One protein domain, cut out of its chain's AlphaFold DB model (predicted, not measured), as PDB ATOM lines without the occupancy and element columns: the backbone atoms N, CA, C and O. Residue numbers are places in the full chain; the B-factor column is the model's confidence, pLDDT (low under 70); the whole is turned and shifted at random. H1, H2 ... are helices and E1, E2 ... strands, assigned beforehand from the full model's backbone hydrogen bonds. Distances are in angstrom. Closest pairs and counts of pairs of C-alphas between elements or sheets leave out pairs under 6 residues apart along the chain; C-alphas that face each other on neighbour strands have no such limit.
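This is residues 313 to 420 of the 470 residues of an uncharacterized protein of Mycobacterium decipiens (UniProt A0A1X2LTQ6). One side of this domain is the long last helix H5, with H2 alongside its residues 406 to 414 and the small strand hairpin E1 and E2 packed, chiefly by E1, on its residues 411 to 419. H1 and H3 meet crosswise on the side away from H5, with short H4 near H1, and the loop of residues 383 to 400 threads through the middle between these two groups. The printed part has 108 residues, with two named strands followed by five named helices, in the order E1, E2, H1, H2, H3, H4, H5; the sheet has the order E1, E2, antiparallel, and the class is mostly helix. The whole is compact and rounded, with a radius of gyration of the C-alphas of 13.0 A and spans of 38 by 33 by 24 A.

E1, residues 316 to 319, and E2, residues 325 to 328, form an antiparallel hairpin at 144 degrees between their directions. N 317 and O 327, and N 327 and O 317, are both 2.8 A apart, within hydrogen-bond range. H1, residues 329 to 337, follows E2 with no residue between them. H1 touches H3, residues 362 to 371, the closest C-alphas being those of Ala 337 and His 366 at 4.8 A, and their lines are about perpendicular at 86 degrees. H4, residues 379 to 382, is close to H1 but not clearly touching, with the C-alphas of Arg 330 and Ala 379 the closest at 7.1 A. H2, residues 349 to 357, touches residues 406 to 414 of H5, residues 401 to 420, at a shallow tilt of 27 degrees, opposite ways; the closest C-alphas, those of Phe 350 and Ala 410, are 4.8 A apart. The closest C-alphas of E1 and H5, those of Tyr 318 and Asn 415, are 5.1 A apart. H1 and H5 are apart, and so are H3 and H5. In H1, H2, H3 and H5 every O i to N i+4 pair is within hydrogen-bond range; H4 is too short for such a pair.

E1 begins at C-alpha 316, (-28.697, 28.214, -20.233), and is 9.7 A long; E2 is 10.0 A long. H1 measures 12.1 A, H2 12.6 A, H3 14.3 A and H4 5.3 A. H3 ends at C-alpha 371, (-30.899, 39.959, 2.410). H5, the longest helix, runs 28.9 A to C-alpha 420, (-33.881, 13.039, -25.299).

The C-alphas of Ala 371 and Glu 420 are the two farthest apart, at 38.7 A. The printed part has no cut. The links from H1 to H2, 11 residues, and from H4 to H5, 18 residues, are long. The mean pLDDT of the printed part is 95.5, and no printed residue is under 70.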
ATOM      1  N   ARG A 313     -21.656  29.168 -22.947       90.44
ATOM      2  CA  ARG A 313     -21.511  30.606 -23.228       90.44
ATOM      3  C   ARG A 313     -22.620  31.423 -22.592       90.44
ATOM      4  O   ARG A 313     -22.344  32.467 -22.014       90.44
ATOM      5  N   ASP A 314     -23.853  30.934 -22.689       91.56
ATOM      6  CA  ASP A 314     -25.032  31.720 -22.315       91.56
ATOM      7  C   ASP A 314     -25.566  31.382 -20.918       91.56
ATOM      8  O   ASP A 314     -26.470  32.062 -20.419       91.56
ATOM      9  N   GLY A 315     -25.018  30.340 -20.282       95.00
ATOM     10  CA  GLY A 315     -25.467  29.867 -18.979       95.00
ATOM     11  C   GLY A 315     -26.940  29.476 -19.023       95.00
ATOM     12  O   GLY A 315     -27.742  29.968 -18.233       95.00
ATOM     13  N   ILE A 316     -27.323  28.645 -19.987       97.44
ATOM     14  CA  ILE A 316     -28.697  28.214 -20.233       97.44
ATOM     15  C   ILE A 316     -28.812  26.701 -20.039       97.44
ATOM     16  O   ILE A 316     -28.055  25.913 -20.610       97.44
ATOM     17  N   LEU A 317     -29.823  26.313 -19.266       97.44
ATOM     18  CA  LEU A 317     -30.272  24.941 -19.084       97.44
ATOM     19  C   LEU A 317     -31.596  24.707 -19.800       97.44
ATOM     20  O   LEU A 317     -32.455  25.590 -19.856       97.44
ATOM     21  N   TYR A 318     -31.773  23.507 -20.334       97.56
ATOM     22  CA  TYR A 318     -33.036  23.075 -20.919       97.56
ATOM     23  C   TYR A 318     -33.847  22.368 -19.849       97.56
ATOM     24  O   TYR A 318     -33.313  21.555 -19.100       97.56
ATOM     25  N   VAL A 319     -35.133  22.673 -19.755       94.56
ATOM     26  CA  VAL A 319     -36.022  22.005 -18.802       94.56
ATOM     27  C   VAL A 319     -37.225  21.432 -19.523       94.56
ATOM     28  O   VAL A 319     -37.642  21.944 -20.562       94.56
ATOM     29  N   THR A 320     -37.760  20.354 -18.958       94.12
ATOM     30  CA  THR A 320     -38.962  19.670 -19.441       94.12
ATOM     31  C   THR A 320     -40.201  19.995 -18.611       94.12
ATOM     32  O   THR A 320     -41.306  19.655 -19.010       94.12
ATOM     33  N   THR A 321     -40.018  20.640 -17.456       89.50
ATOM     34  CA  THR A 321     -41.067  20.936 -16.477       89.50
ATOM     35  C   THR A 321     -40.811  22.333 -15.897       89.50
ATOM     36  O   THR A 321     -39.650  22.657 -15.626       89.50
ATOM     37  N   PRO A 322     -41.839  23.185 -15.719       88.06
ATOM     38  CA  PRO A 322     -43.245  22.968 -16.085       88.06
ATOM     39  C   PRO A 322     -43.502  22.922 -17.599       88.06
ATOM     40  O   PRO A 322     -44.500  22.359 -18.004       88.06
ATOM     41  N   ALA A 323     -42.594  23.442 -18.431       94.19
ATOM     42  CA  ALA A 323     -42.727  23.390 -19.886       94.19
ATOM     43  C   ALA A 323     -41.374  23.185 -20.572       94.19
ATOM     44  O   ALA A 323     -40.319  23.352 -19.958       94.19
ATOM     45  N   TYR A 324     -41.398  22.876 -21.870       97.19
ATOM     46  CA  TYR A 324     -40.189  22.686 -22.674       97.19
ATOM     47  C   TYR A 324     -39.545  24.030 -23.005       97.19
ATOM     48  O   TYR A 324     -39.959  24.724 -23.934       97.19
ATOM     49  N   MET A 325     -38.512  24.420 -22.259       95.38
ATOM     50  CA  MET A 325     -37.936  25.758 -22.400       95.38
ATOM     51  C   MET A 325     -36.435  25.827 -22.141       95.38
ATOM     52  O   MET A 325     -35.810  24.911 -21.611       95.38
ATOM     53  N   LYS A 326     -35.875  26.976 -22.517       96.00
ATOM     54  CA  LYS A 326     -34.516  27.399 -22.191       96.00
ATOM     55  C   LYS A 326     -34.565  28.348 -20.995       96.00
ATOM     56  O   LYS A 326     -35.202  29.396 -21.078       96.00
ATOM     57  N   ILE A 327     -33.871  28.019 -19.911       95.50
ATOM     58  CA  ILE A 327     -33.813  28.830 -18.688       95.50
ATOM     59  C   ILE A 327     -32.374  29.250 -18.422       95.50
ATOM     60  O   ILE A 327     -31.468  28.425 -18.416       95.50
ATOM     61  N   ARG A 328     -32.153  30.542 -18.156       96.62
ATOM     62  CA  ARG A 328     -30.843  31.023 -17.697       96.62
ATOM     63  C   ARG A 328     -30.573  30.532 -16.272       96.62
ATOM     64  O   ARG A 328     -31.425  30.718 -15.409       96.62
ATOM     65  N   ILE A 329     -29.367  30.040 -15.999       96.81
ATOM     66  CA  ILE A 329     -28.914  29.541 -14.687       96.81
ATOM     67  C   ILE A 329     -29.184  30.525 -13.547       96.81
ATOM     68  O   ILE A 329     -29.562  30.112 -12.459       96.81
ATOM     69  N   ARG A 330     -29.094  31.835 -13.804       96.50
ATOM     70  CA  ARG A 330     -29.421  32.879 -12.820       96.50
ATOM     71  C   ARG A 330     -30.891  32.902 -12.402       96.50
ATOM     72  O   ARG A 330     -31.186  33.134 -11.238       96.50
ATOM     73  N   ARG A 331     -31.806  32.608 -13.333       95.12
ATOM     74  CA  ARG A 331     -33.238  32.480 -13.029       95.12
ATOM     75  C   ARG A 331     -33.481  31.215 -12.208       95.12
ATOM     76  O   ARG A 331     -34.242  31.268 -11.253       95.12
ATOM     77  N   SER A 332     -32.791  30.116 -12.525       95.56
ATOM     78  CA  SER A 332     -32.841  28.888 -11.721       95.56
ATOM     79  C   SER A 332     -32.291  29.101 -10.306       95.56
ATOM     80  O   SER A 332     -32.912  28.675  -9.340       95.56
ATOM     81  N   ALA A 333     -31.172  29.818 -10.167       97.25
ATOM     82  CA  ALA A 333     -30.599  30.193  -8.876       97.25
ATOM     83  C   ALA A 333     -31.567  31.050  -8.045       97.25
ATOM     84  O   ALA A 333     -31.754  30.791  -6.860       97.25
ATOM     85  N   GLY A 334     -32.216  32.037  -8.669       96.81
ATOM     86  CA  GLY A 334     -33.206  32.888  -8.004       96.81
ATOM     87  C   GLY A 334     -34.437  32.098  -7.569       96.81
ATOM     88  O   GLY A 334     -34.897  32.249  -6.440       96.81
ATOM     89  N   TRP A 335     -34.913  31.197  -8.432       94.94
ATOM     90  CA  TRP A 335     -36.030  30.303  -8.138       94.94
ATOM     91  C   TRP A 335     -35.741  29.364  -6.963       94.94
ATOM     92  O   TRP A 335     -36.618  29.204  -6.118       94.94
ATOM     93  N   LEU A 336     -34.534  28.789  -6.877       96.62
ATOM     94  CA  LEU A 336     -34.116  28.000  -5.711       96.62
ATOM     95  C   LEU A 336     -33.999  28.870  -4.458       96.62
ATOM     96  O   LEU A 336     -34.442  28.472  -3.392       96.62
ATOM     97  N   ALA A 337     -33.438  30.076  -4.575       97.38
ATOM     98  CA  ALA A 337     -33.226  30.956  -3.428       97.38
ATOM     99  C   ALA A 337     -34.535  31.464  -2.810       97.38
ATOM    100  O   ALA A 337     -34.566  31.749  -1.614       97.38
ATOM    101  N   SER A 338     -35.604  31.580  -3.604       95.88
ATOM    102  CA  SER A 338     -36.849  32.225  -3.185       95.88
ATOM    103  C   SER A 338     -37.719  31.426  -2.218       95.88
ATOM    104  O   SER A 338     -38.670  31.989  -1.692       95.88
ATOM    105  N   ASP A 339     -37.465  30.132  -2.032       93.44
ATOM    106  CA  ASP A 339     -38.346  29.259  -1.256       93.44
ATOM    107  C   ASP A 339     -37.558  28.078  -0.678       93.44
ATOM    108  O   ASP A 339     -36.915  27.334  -1.416       93.44
ATOM    109  N   ALA A 340     -37.622  27.919   0.645       92.12
ATOM    110  CA  ALA A 340     -36.869  26.919   1.394       92.12
ATOM    111  C   ALA A 340     -37.241  25.470   1.053       92.12
ATOM    112  O   ALA A 340     -36.464  24.560   1.332       92.12
ATOM    113  N   THR A 341     -38.409  25.234   0.446       93.25
ATOM    114  CA  THR A 341     -38.812  23.882   0.037       93.25
ATOM    115  C   THR A 341     -38.262  23.487  -1.329       93.25
ATOM    116  O   THR A 341     -38.471  22.356  -1.768       93.25
ATOM    117  N   ARG A 342     -37.603  24.404  -2.050       93.75
ATOM    118  CA  ARG A 342     -37.137  24.153  -3.414       93.75
ATOM    119  C   ARG A 342     -35.730  23.598  -3.420       93.75
ATOM    120  O   ARG A 342     -34.792  24.191  -2.896       93.75
ATOM    121  N   THR A 343     -35.577  22.490  -4.126       94.25
ATOM    122  CA  THR A 343     -34.291  21.832  -4.334       94.25
ATOM    123  C   THR A 343     -34.070  21.556  -5.809       94.25
ATOM    124  O   THR A 343     -35.020  21.392  -6.570       94.25
ATOM    125  N   TRP A 344     -32.807  21.483  -6.224       94.56
ATOM    126  CA  TRP A 344     -32.463  20.944  -7.532       94.56
ATOM    127  C   TRP A 344     -32.484  19.416  -7.472       94.56
ATOM    128  O   TRP A 344     -31.541  18.786  -6.995       94.56
ATOM    129  N   ASP A 345     -33.567  18.825  -7.962       91.56
ATOM    130  CA  ASP A 345     -33.880  17.394  -7.899       91.56
ATOM    131  C   ASP A 345     -33.811  16.707  -9.275       91.56
ATOM    132  O   ASP A 345     -34.388  15.642  -9.495       91.56
ATOM    133  N   CYS A 346     -33.071  17.302 -10.218       93.56
ATOM    134  CA  CYS A 346     -32.984  16.787 -11.578       93.56
ATOM    135  C   CYS A 346     -32.513  15.314 -11.607       93.56
ATOM    136  O   CYS A 346     -31.410  15.003 -11.136       93.56
ATOM    137  N   PRO A 347     -33.282  14.404 -12.238       92.75
ATOM    138  CA  PRO A 347     -32.960  12.984 -12.277       92.75
ATOM    139  C   PRO A 347     -31.956  12.628 -13.386       92.75
ATOM    140  O   PRO A 347     -31.753  11.445 -13.673       92.75
ATOM    141  N   CYS A 348     -31.324  13.594 -14.052       93.25
ATOM    142  CA  CYS A 348     -30.320  13.271 -15.057       93.25
ATOM    143  C   CYS A 348     -29.016  12.802 -14.382       93.25
ATOM    144  O   CYS A 348     -28.623  13.286 -13.315       93.25
ATOM    145  N   ALA A 349     -28.330  11.833 -14.997       91.50
ATOM    146  CA  ALA A 349     -27.096  11.270 -14.438       91.50
ATOM    147  C   ALA A 349     -26.008  12.340 -14.235       91.50
ATOM    148  O   ALA A 349     -25.269  12.286 -13.256       91.50
ATOM    149  N   PHE A 350     -25.980  13.347 -15.110       92.88
ATOM    150  CA  PHE A 350     -25.035  14.459 -15.081       92.88
ATOM    151  C   PHE A 350     -25.199  15.342 -13.848       92.88
ATOM    152  O   PHE A 350     -24.244  15.539 -13.099       92.88
ATOM    153  N   CYS A 351     -26.416  15.828 -13.592       94.88
ATOM    154  CA  CYS A 351     -26.701  16.651 -12.423       94.88
ATOM    155  C   CYS A 351     -26.477  15.879 -11.126       94.88
ATOM    156  O   CYS A 351     -25.905  16.441 -10.197       94.88
ATOM    157  N   ARG A 352     -26.855  14.595 -11.060       93.88
ATOM    158  CA  ARG A 352     -26.605  13.765  -9.871       93.88
ATOM    159  C   ARG A 352     -25.119  13.548  -9.606       93.88
ATOM    160  O   ARG A 352     -24.672  13.727  -8.475       93.88
ATOM    161  N   ALA A 353     -24.352  13.169 -10.629       92.50
ATOM    162  CA  ALA A 353     -22.911  12.969 -10.500       92.50
ATOM    163  C   ALA A 353     -22.207  14.270 -10.092       92.50
ATOM    164  O   ALA A 353     -21.355  14.262  -9.202       92.50
ATOM    165  N   PHE A 354     -22.618  15.394 -10.685       95.56
ATOM    166  CA  PHE A 354     -22.111  16.711 -10.330       95.56
ATOM    167  C   PHE A 354     -22.458  17.089  -8.886       95.56
ATOM    168  O   PHE A 354     -21.555  17.409  -8.120       95.56
ATOM    169  N   ALA A 355     -23.730  16.997  -8.487       96.12
ATOM    170  CA  ALA A 355     -24.191  17.366  -7.147       96.12
ATOM    171  C   ALA A 355     -23.581  16.484  -6.048       96.12
ATOM    172  O   ALA A 355     -23.371  16.953  -4.934       96.12
ATOM    173  N   LYS A 356     -23.226  15.228  -6.356       95.25
ATOM    174  CA  LYS A 356     -22.461  14.371  -5.439       95.25
ATOM    175  C   LYS A 356     -21.053  14.919  -5.172       95.25
ATOM    176  O   LYS A 356     -20.556  14.792  -4.059       95.25
ATOM    177  N   LYS A 357     -20.401  15.495  -6.188       96.06
ATOM    178  CA  LYS A 357     -19.045  16.062  -6.087       96.06
ATOM    179  C   LYS A 357     -19.047  17.499  -5.554       96.06
ATOM    180  O   LYS A 357     -18.144  17.874  -4.816       96.06
ATOM    181  N   PHE A 358     -20.052  18.284  -5.930       97.12
ATOM    182  CA  PHE A 358     -20.224  19.689  -5.575       97.12
ATOM    183  C   PHE A 358     -21.658  19.905  -5.057       97.12
ATOM    184  O   PHE A 358     -22.537  20.301  -5.833       97.12
ATOM    185  N   PRO A 359     -21.931  19.587  -3.778       96.94
ATOM    186  CA  PRO A 359     -23.274  19.668  -3.217       96.94
ATOM    187  C   PRO A 359     -23.779  21.110  -3.163       96.94
ATOM    188  O   PRO A 359     -23.020  22.052  -2.946       96.94
ATOM    189  N   PHE A 360     -25.087  21.271  -3.352       98.00
ATOM    190  CA  PHE A 360     -25.762  22.556  -3.201       98.00
ATOM    191  C   PHE A 360     -25.818  22.945  -1.720       98.00
ATOM    192  O   PHE A 360     -26.098  22.105  -0.865       98.00
ATOM    193  N   ASN A 361     -25.620  24.230  -1.426       97.88
ATOM    194  CA  ASN A 361     -25.824  24.810  -0.105       97.88
ATOM    195  C   ASN A 361     -27.004  25.789  -0.143       97.88
ATOM    196  O   ASN A 361     -26.847  27.004  -0.292       97.88
ATOM    197  N   TYR A 362     -28.207  25.229  -0.012       97.75
ATOM    198  CA  TYR A 362     -29.462  25.977  -0.066       97.75
ATOM    199  C   TYR A 362     -29.552  27.058   1.020       97.75
ATOM    200  O   TYR A 362     -30.058  28.144   0.755       97.75
ATOM    201  N   ALA A 363     -28.977  26.822   2.204       97.19
ATOM    202  CA  ALA A 363     -28.987  27.790   3.301       97.19
ATOM    203  C   ALA A 363     -28.311  29.120   2.918       97.19
ATOM    204  O   ALA A 363     -28.863  30.183   3.199       97.19
ATOM    205  N   ILE A 364     -27.171  29.076   2.213       97.75
ATOM    206  CA  ILE A 364     -26.507  30.290   1.699       97.75
ATOM    207  C   ILE A 364     -27.416  31.012   0.699       97.75
ATOM    208  O   ILE A 364     -27.562  32.232   0.751       97.75
ATOM    209  N   GLY A 365     -28.059  30.261  -0.193       97.56
ATOM    210  CA  GLY A 365     -28.974  30.816  -1.182       97.56
ATOM    211  C   GLY A 365     -30.189  31.513  -0.565       97.56
ATOM    212  O   GLY A 365     -30.526  32.631  -0.960       97.56
ATOM    213  N   HIS A 366     -30.816  30.902   0.441       97.25
ATOM    214  CA  HIS A 366     -31.943  31.502   1.160       97.25
ATOM    215  C   HIS A 366     -31.517  32.720   1.984       97.25
ATOM    216  O   HIS A 366     -32.218  33.731   1.972       97.25
ATOM    217  N   ALA A 367     -30.348  32.674   2.631       97.00
ATOM    218  CA  ALA A 367     -29.789  33.830   3.331       97.00
ATOM    219  C   ALA A 367     -29.538  35.003   2.367       97.00
ATOM    220  O   ALA A 367     -29.886  36.145   2.669       97.00
ATOM    221  N   TRP A 368     -29.015  34.721   1.168       97.69
ATOM    222  CA  TRP A 368     -28.860  35.729   0.121       97.69
ATOM    223  C   TRP A 368     -30.203  36.340  -0.285       97.69
ATOM    224  O   TRP A 368     -30.288  37.563  -0.395       97.69
ATOM    225  N   ARG A 369     -31.262  35.534  -0.464       97.44
ATOM    226  CA  ARG A 369     -32.590  36.060  -0.821       97.44
ATOM    227  C   ARG A 369     -33.205  36.876   0.309       97.44
ATOM    228  O   ARG A 369     -33.769  37.926   0.026       97.44
ATOM    229  N   ALA A 370     -33.070  36.444   1.559       97.00
ATOM    230  CA  ALA A 370     -33.556  37.194   2.717       97.00
ATOM    231  C   ALA A 370     -32.906  38.585   2.806       97.00
ATOM    232  O   ALA A 370     -33.586  39.569   3.082       97.00
ATOM    233  N   ALA A 371     -31.611  38.684   2.492       97.19
ATOM    234  CA  ALA A 371     -30.899  39.959   2.410       97.19
ATOM    235  C   ALA A 371     -31.216  40.771   1.135       97.19
ATOM    236  O   ALA A 371     -30.872  41.948   1.056       97.19
ATOM    237  N   ASN A 372     -31.833  40.157   0.120       96.62
ATOM    238  CA  ASN A 372     -32.079  40.749  -1.196       96.62
ATOM    239  C   ASN A 372     -33.483  40.383  -1.739       96.62
ATOM    240  O   ASN A 372     -33.574  39.763  -2.807       96.62
ATOM    241  N   PRO A 373     -34.581  40.739  -1.045       94.06
ATOM    242  CA  PRO A 373     -35.917  40.196  -1.315       94.06
ATOM    243  C   PRO A 373     -36.439  40.486  -2.727       94.06
ATOM    244  O   PRO A 373     -37.108  39.632  -3.311       94.06
ATOM    245  N   ASP A 374     -36.065  41.631  -3.303       94.00
ATOM    246  CA  ASP A 374     -36.534  42.087  -4.621       94.00
ATOM    247  C   ASP A 374     -35.457  42.007  -5.712       94.00
ATOM    248  O   ASP A 374     -35.675  42.417  -6.855       94.00
ATOM    249  N   ARG A 375     -34.262  41.497  -5.385       95.25
ATOM    250  CA  ARG A 375     -33.146  41.445  -6.335       95.25
ATOM    251  C   ARG A 375     -33.104  40.102  -7.052       95.25
ATOM    252  O   ARG A 375     -32.998  39.046  -6.432       95.25
ATOM    253  N   GLU A 376     -33.084  40.149  -8.378       96.19
ATOM    254  CA  GLU A 376     -32.772  38.981  -9.202       96.19
ATOM    255  C   GLU A 376     -31.258  38.709  -9.238       96.19
ATOM    256  O   GLU A 376     -30.474  39.665  -9.337       96.19
ATOM    257  N   PRO A 377     -30.818  37.433  -9.211       97.00
ATOM    258  CA  PRO A 377     -29.405  37.097  -9.329       97.00
ATOM    259  C   PRO A 377     -28.784  37.617 -10.627       97.00
ATOM    260  O   PRO A 377     -29.325  37.458 -11.730       97.00
ATOM    261  N   LYS A 378     -27.593  38.195 -10.505       96.31
ATOM    262  CA  LYS A 378     -26.763  38.652 -11.622       96.31
ATOM    263  C   LYS A 378     -25.591  37.694 -11.831       96.31
ATOM    264  O   LYS A 378     -25.283  36.866 -10.983       96.31
ATOM    265  N   ALA A 379     -24.895  37.840 -12.960       94.81
ATOM    266  CA  ALA A 379     -23.699  37.043 -13.249       94.81
ATOM    267  C   ALA A 379     -22.640  37.166 -12.135       94.81
ATOM    268  O   ALA A 379     -22.049  36.173 -11.735       94.81
ATOM    269  N   ALA A 380     -22.464  38.367 -11.570       96.81
ATOM    270  CA  ALA A 380     -21.527  38.609 -10.471       96.81
ATOM    271  C   ALA A 380     -21.816  37.767  -9.214       96.81
ATOM    272  O   ALA A 380     -20.882  37.407  -8.511       96.81
ATOM    273  N   ASP A 381     -23.077  37.410  -8.952       98.00
ATOM    274  CA  ASP A 381     -23.430  36.577  -7.796       98.00
ATOM    275  C   ASP A 381     -23.007  35.119  -7.982       98.00
ATOM    276  O   ASP A 381     -22.774  34.416  -7.005       98.00
ATOM    277  N   LEU A 382     -22.919  34.672  -9.235       97.56
ATOM    278  CA  LEU A 382     -22.618  33.297  -9.618       97.56
ATOM    279  C   LEU A 382     -21.164  33.098 -10.041       97.56
ATOM    280  O   LEU A 382     -20.794  31.968 -10.333       97.56
ATOM    281  N   ARG A 383     -20.344  34.147 -10.101       96.81
ATOM    282  CA  ARG A 383     -18.900  34.062 -10.376       96.81
ATOM    283  C   ARG A 383     -18.117  33.824  -9.096       96.81
ATOM    284  O   ARG A 383     -18.646  34.024  -8.011       96.81
ATOM    285  N   GLU A 384     -16.865  33.404  -9.224       96.25
ATOM    286  CA  GLU A 384     -15.972  33.210  -8.077       96.25
ATOM    287  C   GLU A 384     -15.928  34.462  -7.178       96.25
ATOM    288  O   GLU A 384     -15.830  35.585  -7.671       96.25
ATOM    289  N   GLY A 385     -16.088  34.265  -5.864       95.81
ATOM    290  CA  GLY A 385     -16.259  35.340  -4.872       95.81
ATOM    291  C   GLY A 385     -17.686  35.904  -4.753       95.81
ATOM    292  O   GLY A 385     -17.971  36.658  -3.825       95.81
ATOM    293  N   GLY A 386     -18.597  35.533  -5.654       97.38
ATOM    294  CA  GLY A 386     -20.006  35.912  -5.621       97.38
ATOM    295  C   GLY A 386     -20.808  35.161  -4.556       97.38
ATOM    296  O   GLY A 386     -20.542  34.002  -4.238       97.38
ATOM    297  N   ALA A 387     -21.844  35.813  -4.023       97.00
ATOM    298  CA  ALA A 387     -22.610  35.309  -2.880       97.00
ATOM    299  C   ALA A 387     -23.409  34.016  -3.147       97.00
ATOM    300  O   ALA A 387     -23.803  33.335  -2.204       97.00
ATOM    301  N   LEU A 388     -23.650  33.662  -4.413       98.19
ATOM    302  CA  LEU A 388     -24.350  32.437  -4.818       98.19
ATOM    303  C   LEU A 388     -23.421  31.392  -5.455       98.19
ATOM    304  O   LEU A 388     -23.882  30.299  -5.787       98.19
ATOM    305  N   TYR A 389     -22.125  31.692  -5.606       98.19
ATOM    306  CA  TYR A 389     -21.140  30.807  -6.235       98.19
ATOM    307  C   TYR A 389     -21.060  29.446  -5.538       98.19
ATOM    308  O   TYR A 389     -21.139  28.407  -6.198       98.19
ATOM    309  N   GLU A 390     -20.966  29.461  -4.205       97.44
ATOM    310  CA  GLU A 390     -20.937  28.249  -3.378       97.44
ATOM    311  C   GLU A 390     -22.323  27.722  -3.008       97.44
ATOM    312  O   GLU A 390     -22.469  26.533  -2.738       97.44
ATOM    313  N   ALA A 391     -23.357  28.569  -3.051       97.88
ATOM    314  CA  ALA A 391     -24.730  28.123  -2.825       97.88
ATOM    315  C   ALA A 391     -25.169  27.127  -3.904       97.88
ATOM    316  O   ALA A 391     -25.709  26.062  -3.599       97.88
ATOM    317  N   TYR A 392     -24.906  27.459  -5.172       98.12
ATOM    318  CA  TYR A 392     -25.426  26.725  -6.322       98.12
ATOM    319  C   TYR A 392     -24.318  26.358  -7.318       98.12
ATOM    320  O   TYR A 392     -24.260  26.929  -8.410       98.12
ATOM    321  N   PRO A 393     -23.447  25.380  -7.001       97.50
ATOM    322  CA  PRO A 393     -22.269  25.084  -7.815       97.50
ATOM    323  C   PRO A 393     -22.573  24.712  -9.270       97.50
ATOM    324  O   PRO A 393     -21.798  25.049 -10.158       97.50
ATOM    325  N   LEU A 394     -23.715  24.075  -9.557       97.88
ATOM    326  CA  LEU A 394     -24.106  23.749 -10.938       97.88
ATOM    327  C   LEU A 394     -24.437  25.005 -11.752       97.88
ATOM    328  O   LEU A 394     -24.356  24.997 -12.979       97.88
ATOM    329  N   PHE A 395     -24.829  26.087 -11.080       97.75
ATOM    330  CA  PHE A 395     -25.216  27.369 -11.667       97.75
ATOM    331  C   PHE A 395     -24.096  28.408 -11.594       97.75
ATOM    332  O   PHE A 395     -24.291  29.527 -12.055       97.75
ATOM    333  N   SER A 396     -22.918  28.048 -11.079       97.00
ATOM    334  CA  SER A 396     -21.801  28.978 -10.980       97.00
ATOM    335  C   SER A 396     -21.069  29.191 -12.317       97.00
ATOM    336  O   SER A 396     -21.181  28.403 -13.256       97.00
ATOM    337  N   GLU A 397     -20.323  30.285 -12.433       95.69
ATOM    338  CA  GLU A 397     -19.525  30.684 -13.596       95.69
ATOM    339  C   GLU A 397     -18.032  30.719 -13.215       95.69
ATOM    340  O   GLU A 397     -17.446  31.800 -13.110       95.69
ATOM    341  N   PRO A 398     -17.398  29.561 -12.949       95.00
ATOM    342  CA  PRO A 398     -15.972  29.515 -12.642       95.00
ATOM    343  C   PRO A 398     -15.135  29.987 -13.850       95.00
ATOM    344  O   PRO A 398     -15.468  29.657 -14.999       95.00
ATOM    345  N   PRO A 399     -14.038  30.735 -13.624       93.38
ATOM    346  CA  PRO A 399     -13.192  31.241 -14.705       93.38
ATOM    347  C   PRO A 399     -12.386  30.132 -15.402       93.38
ATOM    348  O   PRO A 399     -12.012  30.293 -16.561       93.38
ATOM    349  N   GLY A 400     -12.155  29.000 -14.728       94.44
ATOM    350  CA  GLY A 400     -11.429  27.846 -15.260       94.44
ATOM    351  C   GLY A 400     -11.260  26.722 -14.233       94.44
ATOM    352  O   GLY A 400     -11.837  26.757 -13.143       94.44
ATOM    353  N   GLY A 401     -10.458  25.720 -14.593       94.81
ATOM    354  CA  GLY A 401     -10.057  24.622 -13.711       94.81
ATOM    355  C   GLY A 401     -11.112  23.521 -13.515       94.81
ATOM    356  O   GLY A 401     -12.169  23.534 -14.146       94.81
ATOM    357  N   PRO A 402     -10.874  22.576 -12.584       94.25
ATOM    358  CA  PRO A 402     -11.667  21.347 -12.483       94.25
ATOM    359  C   PRO A 402     -13.163  21.552 -12.207       94.25
ATOM    360  O   PRO A 402     -13.986  20.715 -12.579       94.25
ATOM    361  N   ARG A 403     -13.536  22.647 -11.524       94.88
ATOM    362  CA  ARG A 403     -14.950  22.998 -11.308       94.88
ATOM    363  C   ARG A 403     -15.593  23.485 -12.600       94.88
ATOM    364  O   ARG A 403     -16.735  23.121 -12.852       94.88
ATOM    365  N   ARG A 404     -14.874  24.263 -13.418       95.19
ATOM    366  CA  ARG A 404     -15.356  24.701 -14.730       95.19
ATOM    367  C   ARG A 404     -15.624  23.513 -15.636       95.19
ATOM    368  O   ARG A 404     -16.744  23.394 -16.114       95.19
ATOM    369  N   ASP A 405     -14.666  22.602 -15.753       92.81
ATOM    370  CA  ASP A 405     -14.816  21.405 -16.585       92.81
ATOM    371  C   ASP A 405     -16.004  20.549 -16.124       92.81
ATOM    372  O   ASP A 405     -16.809  20.083 -16.930       92.81
ATOM    373  N   ALA A 406     -16.173  20.391 -14.806       94.00
ATOM    374  CA  ALA A 406     -17.291  19.642 -14.245       94.00
ATOM    375  C   ALA A 406     -18.649  20.323 -14.485       94.00
ATOM    376  O   ALA A 406     -19.626  19.634 -14.786       94.00
ATOM    377  N   VAL A 407     -18.728  21.651 -14.350       95.75
ATOM    378  CA  VAL A 407     -19.945  22.430 -14.627       95.75
ATOM    379  C   VAL A 407     -20.301  22.326 -16.106       95.75
ATOM    380  O   VAL A 407     -21.442  22.008 -16.439       95.75
ATOM    381  N   ASP A 408     -19.328  22.543 -16.985       94.00
ATOM    382  CA  ASP A 408     -19.498  22.499 -18.434       94.00
ATOM    383  C   ASP A 408     -20.000  21.120 -18.875       94.00
ATOM    384  O   ASP A 408     -21.045  21.016 -19.526       94.00
ATOM    385  N   HIS A 409     -19.343  20.056 -18.408       92.69
ATOM    386  CA  HIS A 409     -19.767  18.683 -18.652       92.69
ATOM    387  C   HIS A 409     -21.199  18.420 -18.158       92.69
ATOM    388  O   HIS A 409     -22.029  17.886 -18.899       92.69
ATOM    389  N   ALA A 410     -21.518  18.827 -16.924       94.44
ATOM    390  CA  ALA A 410     -22.828  18.583 -16.333       94.44
ATOM    391  C   ALA A 410     -23.953  19.301 -17.093       94.44
ATOM    392  O   ALA A 410     -25.009  18.714 -17.336       94.44
ATOM    393  N   ARG A 411     -23.727  20.554 -17.504       95.94
ATOM    394  CA  ARG A 411     -24.712  21.361 -18.238       95.94
ATOM    395  C   ARG A 411     -24.909  20.876 -19.670       95.94
ATOM    396  O   ARG A 411     -26.052  20.777 -20.114       95.94
ATOM    397  N   ILE A 412     -23.825  20.547 -20.380       94.38
ATOM    398  CA  ILE A 412     -23.905  19.963 -21.728       94.38
ATOM    399  C   ILE A 412     -24.708  18.663 -21.670       94.38
ATOM    400  O   ILE A 412     -25.660  18.497 -22.436       94.38
ATOM    401  N   GLY A 413     -24.349  17.760 -20.754       93.25
ATOM    402  CA  GLY A 413     -25.031  16.481 -20.589       93.25
ATOM    403  C   GLY A 413     -26.505  16.647 -20.214       93.25
ATOM    404  O   GLY A 413     -27.367  16.004 -20.811       93.25
ATOM    405  N   HIS A 414     -26.818  17.563 -19.291       95.44
ATOM    406  CA  HIS A 414     -28.195  17.892 -18.910       95.44
ATOM    407  C   HIS A 414     -29.035  18.380 -20.094       95.44
ATOM    408  O   HIS A 414     -30.145  17.890 -20.296       95.44
ATOM    409  N   ASN A 415     -28.514  19.304 -20.907       96.19
ATOM    410  CA  ASN A 415     -29.258  19.841 -22.050       96.19
ATOM    411  C   ASN A 415     -29.573  18.762 -23.093       96.19
ATOM    412  O   ASN A 415     -30.686  18.725 -23.619       96.19
ATOM    413  N   HIS A 416     -28.624  17.860 -23.361       94.62
ATOM    414  CA  HIS A 416     -28.858  16.722 -24.252       94.62
ATOM    415  C   HIS A 416     -29.844  15.722 -23.643       94.62
ATOM    416  O   HIS A 416     -30.779  15.308 -24.321       94.62
ATOM    417  N   TRP A 417     -29.713  15.398 -22.350       94.31
ATOM    418  CA  TRP A 417     -30.678  14.551 -21.648       94.31
ATOM    419  C   TRP A 417     -32.104  15.115 -21.739       94.31
ATOM    420  O   TRP A 417     -33.026  14.365 -22.045       94.31
ATOM    421  N   ALA A 418     -32.287  16.425 -21.548       96.00
ATOM    422  CA  ALA A 418     -33.596  17.067 -21.654       96.00
ATOM    423  C   ALA A 418     -34.186  16.950 -23.072       96.00
ATOM    424  O   ALA A 418     -35.374  16.671 -23.217       96.00
ATOM    425  N   ILE A 419     -33.365  17.104 -24.118       96.19
ATOM    426  CA  ILE A 419     -33.800  16.876 -25.505       96.19
ATOM    427  C   ILE A 419     -34.241  15.426 -25.718       96.19
ATOM    428  O   ILE A 419     -35.288  15.200 -26.321       96.19
ATOM    429  N   GLU A 420     -33.492  14.451 -25.199       93.75
ATOM    430  CA  GLU A 420     -33.881  13.039 -25.299       93.75
ATOM    431  C   GLU A 420     -35.209  12.759 -24.595       93.75
ATOM    432  O   GLU A 420     -36.037  12.028 -25.130       93.75
TER     433      GLU A 420